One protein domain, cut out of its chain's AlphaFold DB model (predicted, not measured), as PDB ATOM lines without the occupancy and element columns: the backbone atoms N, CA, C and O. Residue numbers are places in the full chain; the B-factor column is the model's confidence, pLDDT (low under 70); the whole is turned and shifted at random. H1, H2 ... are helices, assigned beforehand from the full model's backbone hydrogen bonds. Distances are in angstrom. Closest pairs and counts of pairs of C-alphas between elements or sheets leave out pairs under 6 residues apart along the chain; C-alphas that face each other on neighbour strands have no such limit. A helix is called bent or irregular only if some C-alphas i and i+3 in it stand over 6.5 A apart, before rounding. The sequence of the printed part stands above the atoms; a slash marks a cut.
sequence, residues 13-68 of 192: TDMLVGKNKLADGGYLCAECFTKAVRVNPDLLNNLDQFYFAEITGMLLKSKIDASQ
ATOM      1  N   THR A  13     103.501 150.082 103.288       66.38
ATOM      2  CA  THR A  13     104.490 151.169 103.256       66.38
ATOM      3  C   THR A  13     105.922 150.674 103.056       66.38
ATOM      4  O   THR A  13     106.663 151.288 102.294       66.38
ATOM      5  N   ASP A  14     106.301 149.546 103.669       61.91
ATOM      6  CA  ASP A  14     107.625 148.932 103.475       61.91
ATOM      7  C   ASP A  14     107.801 148.384 102.048       61.91
ATOM      8  O   ASP A  14     108.923 148.294 101.554       61.91
ATOM      9  N   MET A  15     106.695 148.040 101.379       63.25
ATOM     10  CA  MET A  15     106.680 147.487 100.017       63.25
ATOM     11  C   MET A  15     106.555 148.546  98.916       63.25
ATOM     12  O   MET A  15     106.957 148.296  97.782       63.25
ATOM     13  N   LEU A  16     105.985 149.716  99.227       56.22
ATOM     14  CA  LEU A  16     105.763 150.815  98.275       56.22
ATOM     15  C   LEU A  16     107.070 151.412  97.747       56.22
ATOM     16  O   LEU A  16     107.116 151.954  96.642       56.22
ATOM     17  N   VAL A  17     108.145 151.289  98.518       57.00
ATOM     18  CA  VAL A  17     109.479 151.692  98.098       57.00
ATOM     19  C   VAL A  17     110.136 150.466  97.472       57.00
ATOM     20  O   VAL A  17     110.751 149.665  98.166       57.00
ATOM     21  N   GLY A  18     110.037 150.309  96.148       57.97
ATOM     22  CA  GLY A  18     110.672 149.211  95.393       57.97
ATOM     23  C   GLY A  18     112.194 149.058  95.595       57.97
ATOM     24  O   GLY A  18     112.782 148.130  95.058       57.97
ATOM     25  N   LYS A  19     112.813 149.935  96.395       65.88
ATOM     26  CA  LYS A  19     114.201 149.884  96.872       65.88
ATOM     27  C   LYS A  19     114.443 148.917  98.035       65.88
ATOM     28  O   LYS A  19     115.592 148.707  98.384       65.88
ATOM     29  N   ASN A  20     113.399 148.350  98.644       75.81
ATOM     30  CA  ASN A  20     113.529 147.428  99.781       75.81
ATOM     31  C   ASN A  20     113.587 145.951  99.362       75.81
ATOM     32  O   ASN A  20     113.448 145.071 100.210       75.81
ATOM     33  N   LYS A  21     113.752 145.681  98.062       84.62
ATOM     34  CA  LYS A  21     113.812 144.341  97.484       84.62
ATOM     35  C   LYS A  21     115.263 143.938  97.218       84.62
ATOM     36  O   LYS A  21     116.038 144.752  96.734       84.62
ATOM     37  N   LEU A  22     115.586 142.687  97.514       82.12
ATOM     38  CA  LEU A  22     116.875 142.044  97.268       82.12
ATOM     39  C   LEU A  22     116.913 141.357  95.898       82.12
ATOM     40  O   LEU A  22     115.863 141.081  95.304       82.12
ATOM     41  N   ALA A  23     118.116 141.012  95.434       76.50
ATOM     42  CA  ALA A  23     118.329 140.282  94.180       76.50
ATOM     43  C   ALA A  23     117.636 138.902  94.165       76.50
ATOM     44  O   ALA A  23     117.122 138.466  93.136       76.50
ATOM     45  N   ASP A  24     117.551 138.244  95.324       69.88
ATOM     46  CA  ASP A  24     116.852 136.964  95.530       69.88
ATOM     47  C   ASP A  24     115.335 137.105  95.750       69.88
ATOM     48  O   ASP A  24     114.634 136.123  95.996       69.88
ATOM     49  N   GLY A  25     114.798 138.322  95.650       75.31
ATOM     50  CA  GLY A  25     113.377 138.592  95.832       75.31
ATOM     51  C   GLY A  25     112.927 138.721  97.287       75.31
ATOM     52  O   GLY A  25     111.736 138.949  97.516       75.31
ATOM     53  N   GLY A  26     113.845 138.631  98.257       79.25
ATOM     54  CA  GLY A  26     113.576 138.981  99.647       79.25
ATOM     55  C   GLY A  26     113.273 140.472  99.822       79.25
ATOM     56  O   GLY A  26     113.605 141.300  98.975       79.25
ATOM     57  N   TYR A  27     112.632 140.823 100.938       85.19
ATOM     58  CA  TYR A  27     112.305 142.211 101.266       85.19
ATOM     59  C   TYR A  27     112.812 142.581 102.655       85.19
ATOM     60  O   TYR A  27     112.740 141.771 103.578       85.19
ATOM     61  N   LEU A  28     113.277 143.817 102.824       84.88
ATOM     62  CA  LEU A  28     113.687 144.361 104.117       84.88
ATOM     63  C   LEU A  28     112.636 145.335 104.658       84.88
ATOM     64  O   LEU A  28     112.091 146.148 103.916       84.88
ATOM     65  N   CYS A  29     112.367 145.285 105.965       85.88
ATOM     66  CA  CYS A  29     111.623 146.360 106.622       85.88
ATOM     67  C   CYS A  29     112.488 147.626 106.697       85.88
ATOM     68  O   CYS A  29     113.723 147.543 106.654       85.88
ATOM     69  N   ALA A  30     111.858 148.790 106.875       83.69
ATOM     70  CA  ALA A  30     112.570 150.068 106.941       83.69
ATOM     71  C   ALA A  30     113.707 150.087 107.986       83.69
ATOM     72  O   ALA A  30     114.781 150.646 107.739       83.69
ATOM     73  N   GLU A  31     113.511 149.443 109.140       83.25
ATOM     74  CA  GLU A  31     114.532 149.374 110.191       83.25
ATOM     75  C   GLU A  31     115.746 148.533 109.784       83.25
ATOM     76  O   GLU A  31     116.887 148.956 109.983       83.25
ATOM     77  N   CYS A  32     115.517 147.348 109.212       85.25
ATOM     78  CA  CYS A  32     116.581 146.463 108.742       85.25
ATOM     79  C   CYS A  32     117.342 147.085 107.571       85.25
ATOM     80  O   CYS A  32     118.570 147.039 107.560       85.25
ATOM     81  N   PHE A  33     116.631 147.733 106.647       87.06
ATOM     82  CA  PHE A  33     117.245 148.474 105.552       87.06
ATOM     83  C   PHE A  33     118.136 149.610 106.069       87.06
ATOM     84  O   PHE A  33     119.309 149.689 105.716       87.06
ATOM     85  N   THR A  34     117.629 150.437 106.989       85.94
ATOM     86  CA  THR A  34     118.404 151.547 107.572       85.94
ATOM     87  C   THR A  34     119.658 151.052 108.292       85.94
ATOM     88  O   THR A  34     120.722 151.658 108.176       85.94
ATOM     89  N   LYS A  35     119.559 149.941 109.034       84.94
ATOM     90  CA  LYS A  35     120.712 149.315 109.698       84.94
ATOM     91  C   LYS A  35     121.739 148.805 108.687       84.94
ATOM     92  O   LYS A  35     122.926 149.040 108.883       84.94
ATOM     93  N   ALA A  36     121.292 148.162 107.609       83.38
ATOM     94  CA  ALA A  36     122.176 147.668 106.561       83.38
ATOM     95  C   ALA A  36     122.906 148.822 105.850       83.38
ATOM     96  O   ALA A  36     124.128 148.785 105.741       83.38
ATOM     97  N   VAL A  37     122.196 149.893 105.479       85.62
ATOM     98  CA  VAL A  37     122.784 151.088 104.839       85.62
ATOM     99  C   VAL A  37     123.824 151.778 105.729       85.62
ATOM    100  O   VAL A  37     124.801 152.325 105.228       85.62
ATOM    101  N   ARG A  38     123.664 151.744 107.060       84.75
ATOM    102  CA  ARG A  38     124.689 152.272 107.981       84.75
ATOM    103  C   ARG A  38     125.991 151.477 107.940       84.75
ATOM    104  O   ARG A  38     127.045 152.064 108.155       84.75
ATOM    105  N   VAL A  39     125.911 150.170 107.706       85.75
ATOM    106  CA  VAL A  39     127.086 149.298 107.581       85.75
ATOM    107  C   VAL A  39     127.704 149.419 106.194       85.75
ATOM    108  O   VAL A  39     128.922 149.494 106.075       85.75
ATOM    109  N   ASN A  40     126.871 149.471 105.156       83.31
ATOM    110  CA  ASN A  40     127.308 149.686 103.787       83.31
ATOM    111  C   ASN A  40     126.404 150.719 103.082       83.31
ATOM    112  O   ASN A  40     125.301 150.370 102.647       83.31
ATOM    113  N   PRO A  41     126.866 151.974 102.928       85.81
ATOM    114  CA  PRO A  41     126.108 153.036 102.267       85.81
ATOM    115  C   PRO A  41     125.704 152.728 100.821       85.81
ATOM    116  O   PRO A  41     124.696 153.265 100.351       85.81
ATOM    117  N   ASP A  42     126.424 151.835 100.133       85.69
ATOM    118  CA  ASP A  42     126.144 151.458  98.740       85.69
ATOM    119  C   ASP A  42     124.775 150.779  98.581       85.69
ATOM    120  O   ASP A  42     124.181 150.806  97.499       85.69
ATOM    121  N   LEU A  43     124.223 150.239  99.674       85.31
ATOM    122  CA  LEU A  43     122.909 149.599  99.701       85.31
ATOM    123  C   LEU A  43     121.747 150.581  99.482       85.31
ATOM    124  O   LEU A  43     120.662 150.152  99.100       85.31
ATOM    125  N   LEU A  44     121.941 151.891  99.689       83.81
ATOM    126  CA  LEU A  44     120.847 152.876  99.674       83.81
ATOM    127  C   LEU A  44     120.075 152.917  98.341       83.81
ATOM    128  O   LEU A  44     118.875 153.203  98.326       83.81
ATOM    129  N   ASN A  45     120.761 152.655  97.227       83.44
ATOM    130  CA  ASN A  45     120.170 152.685  95.887       83.44
ATOM    131  C   ASN A  45     120.404 151.412  95.070       83.44
ATOM    132  O   ASN A  45     119.883 151.338  93.965       83.44
ATOM    133  N   ASN A  46     121.155 150.447  95.604       86.38
ATOM    134  CA  ASN A  46     121.547 149.243  94.874       86.38
ATOM    135  C   ASN A  46     121.115 147.960  95.591       86.38
ATOM    136  O   ASN A  46     121.654 146.904  95.292       86.38
ATOM    137  N   LEU A  47     120.201 148.026  96.568       84.44
ATOM    138  CA  LEU A  47     119.791 146.864  97.372       84.44
ATOM    139  C   LEU A  47     119.332 145.668  96.515       84.44
ATOM    140  O   LEU A  47     119.576 144.522  96.875       84.44
ATOM    141  N   ASP A  48     118.725 145.946  95.366       83.69
ATOM    142  CA  ASP A  48     118.268 144.975  94.371       83.69
ATOM    143  C   ASP A  48     119.405 144.220  93.665       83.69
ATOM    144  O   ASP A  48     119.152 143.235  92.977       83.69
ATOM    145  N   GLN A  49     120.651 144.654  93.858       83.50
ATOM    146  CA  GLN A  49     121.860 143.988  93.376       83.50
ATOM    147  C   GLN A  49     122.493 143.075  94.429       83.50
ATOM    148  O   GLN A  49     123.392 142.311  94.089       83.50
ATOM    149  N   PHE A  50     122.034 143.140  95.683       77.44
ATOM    150  CA  PHE A  50     122.586 142.355  96.782       77.44
ATOM    151  C   PHE A  50     121.655 141.206  97.160       77.44
ATOM    152  O   PHE A  50     120.434 141.357  97.272       77.44
ATOM    153  N   TYR A  51     122.261 140.051  97.398       77.56
ATOM    154  CA  TYR A  51     121.605 138.870  97.937       77.56
ATOM    155  C   TYR A  51     121.533 138.947  99.467       77.56
ATOM    156  O   TYR A  51     122.375 139.564 100.129       77.56
ATOM    157  N   PHE A  52     120.554 138.265 100.058       77.12
ATOM    158  CA  PHE A  52     120.372 138.195 101.509       77.12
ATOM    159  C   PHE A  52     121.651 137.783 102.261       77.12
ATOM    160  O   PHE A  52     121.987 138.371 103.294       77.12
ATOM    161  N   ALA A  53     122.386 136.800 101.736       64.94
ATOM    162  CA  ALA A  53     123.609 136.314 102.372       64.94
ATOM    163  C   ALA A  53     124.734 137.353 102.376       64.94
ATOM    164  O   ALA A  53     125.474 137.445 103.354       64.94
ATOM    165  N   GLU A  54     124.845 138.175 101.330       69.50
ATOM    166  CA  GLU A  54     125.854 139.236 101.267       69.50
ATOM    167  C   GLU A  54     125.586 140.291 102.338       69.50
ATOM    168  O   GLU A  54     126.493 140.679 103.076       69.50
ATOM    169  N   ILE A  55     124.322 140.693 102.498       76.62
ATOM    170  CA  ILE A  55     123.919 141.654 103.531       76.62
ATOM    171  C   ILE A  55     124.149 141.081 104.932       76.62
ATOM    172  O   ILE A  55     124.680 141.769 105.807       76.62
ATOM    173  N   THR A  56     123.795 139.816 105.151       74.25
ATOM    174  CA  THR A  56     124.008 139.141 106.439       74.25
ATOM    175  C   THR A  56     125.499 139.029 106.761       74.25
ATOM    176  O   THR A  56     125.915 139.355 107.874       74.25
ATOM    177  N   GLY A  57     126.327 138.679 105.773       70.69
ATOM    178  CA  GLY A  57     127.783 138.637 105.904       70.69
ATOM    179  C   GLY A  57     128.393 139.995 106.262       70.69
ATOM    180  O   GLY A  57     129.229 140.073 107.165       70.69
ATOM    181  N   MET A  58     127.939 141.083 105.629       76.25
ATOM    182  CA  MET A  58     128.382 142.447 105.954       76.25
ATOM    183  C   MET A  58     128.011 142.847 107.387       76.25
ATOM    184  O   MET A  58     128.842 143.389 108.119       76.25
ATOM    185  N   LEU A  59     126.782 142.545 107.817       75.94
ATOM    186  CA  LEU A  59     126.309 142.833 109.173       75.94
ATOM    187  C   LEU A  59     127.103 142.052 110.229       75.94
ATOM    188  O   LEU A  59     127.483 142.624 111.252       75.94
ATOM    189  N   LEU A  60     127.390 140.773 109.981       72.62
ATOM    190  CA  LEU A  60     128.209 139.947 110.871       72.62
ATOM    191  C   LEU A  60     129.645 140.469 110.958       72.62
ATOM    192  O   LEU A  60     130.155 140.657 112.062       72.62
ATOM    193  N   LYS A  61     130.262 140.785 109.816       68.56
ATOM    194  CA  LYS A  61     131.612 141.354 109.761       68.56
ATOM    195  C   LYS A  61     131.711 142.660 110.555       68.56
ATOM    196  O   LYS A  61     132.584 142.779 111.405       68.56
ATOM    197  N   SER A  62     130.757 143.580 110.380       69.94
ATOM    198  CA  SER A  62     130.741 144.860 111.109       69.94
ATOM    199  C   SER A  62     130.691 144.705 112.636       69.94
ATOM    200  O   SER A  62     131.260 145.515 113.361       69.94
ATOM    201  N   LYS A  63     130.042 143.646 113.140       66.00
ATOM    202  CA  LYS A  63     129.980 143.346 114.579       66.00
ATOM    203  C   LYS A  63     131.274 142.733 115.099       66.00
ATOM    204  O   LYS A  63     131.652 143.016 116.231       66.00
ATOM    205  N   ILE A  64     131.932 141.902 114.292       66.50
ATOM    206  CA  ILE A  64     133.239 141.330 114.629       66.50
ATOM    207  C   ILE A  64     134.273 142.457 114.698       66.50
ATOM    208  O   ILE A  64     134.969 142.571 115.705       66.50
ATOM    209  N   ASP A  65     134.281 143.346 113.705       66.56
ATOM    210  CA  ASP A  65     135.184 144.498 113.651       66.56
ATOM    211  C   ASP A  65     134.935 145.460 114.834       66.56
ATOM    212  O   ASP A  65     135.881 145.898 115.484       66.56
ATOM    213  N   ALA A  66     133.671 145.697 115.214       62.59
ATOM    214  CA  ALA A  66     133.316 146.490 116.400       62.59
ATOM    215  C   ALA A  66     133.680 145.821 117.742       62.59
ATOM    216  O   ALA A  66     133.774 146.497 118.763       62.59
ATOM    217  N   SER A  67     133.867 144.498 117.767       58.28
ATOM    218  CA  SER A  67     134.253 143.746 118.972       58.28
ATOM    219  C   SER A  67     135.770 143.626 119.170       58.28
ATOM    220  O   SER A  67     136.208 143.125 120.206       58.28
ATOM    221  N   GLN A  68     136.569 144.087 118.202       52.56
ATOM    222  CA  GLN A  68     138.034 144.053 118.244       52.56
ATOM    223  C   GLN A  68     138.686 145.410 118.556       52.56
ATOM    224  O   GLN A  68     139.911 145.474 118.643       52.56
TER     225      GLN A  68
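What this domain is: This is residues 13 to 68 of the 192 residues of an uncharacterized protein of Chryseobacterium arthrosphaerae (UniProt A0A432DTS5). What is the picture? From short H1 at one end, a long loop, residues 17 to 29, leads to H2, which packs steeply on H4, the longest helix, reaching towards the other end. What builds it? The printed part has 56 residues with four named helices, H1 to H4 in order, and no named strand: all helix, compact, radius of gyration of the C-alphas 11.2 A, spans 38 by 19 by 15 A.

How they stand to each other: What is near H1? H1, residues 13 to 16, is close to but not clearly touching H2, residues 30 to 39; their closest C-alphas, of Asp 14 and Ala 30, are 6.1 A apart. What touches H2? H4, residues 52 to 66, touches it at a steep tilt of 56 degrees, the same way; the closest C-alphas, of Val 39 and Leu 59, are 6.7 A apart. H3, residues 43 to 49, only just touches H2, only at the corner, with 3 pairs of C-alphas within 8 A, the closest those of Val 37 and Leu 43, 5.4 A. Are the backbones bonded? Every O i to N i+4 pair is within hydrogen-bond range in H2 and H4; in H3 1 of 3 is, with 1 of 4 O i to N i+3 pairs, and H1 is too short for an i+4 pair.

Where its parts are: Where does H1 begin? C-alpha 13 is at (104.490, 151.169, 103.256). How long are the helices? H2 measures 14.6 A and H4 21.4 A, ending at C-alpha 66 (133.316, 146.490, 116.400); H3 is irregular, C-alphas 45 and 48 being 8.1 A apart.

The domain as a whole: Is anything cut? The printed part has no cut, and H1 to H2 is a long link. Where is confidence low? Residues 13 to 19, 24, 53 to 54 and 61 to 68 are under 70.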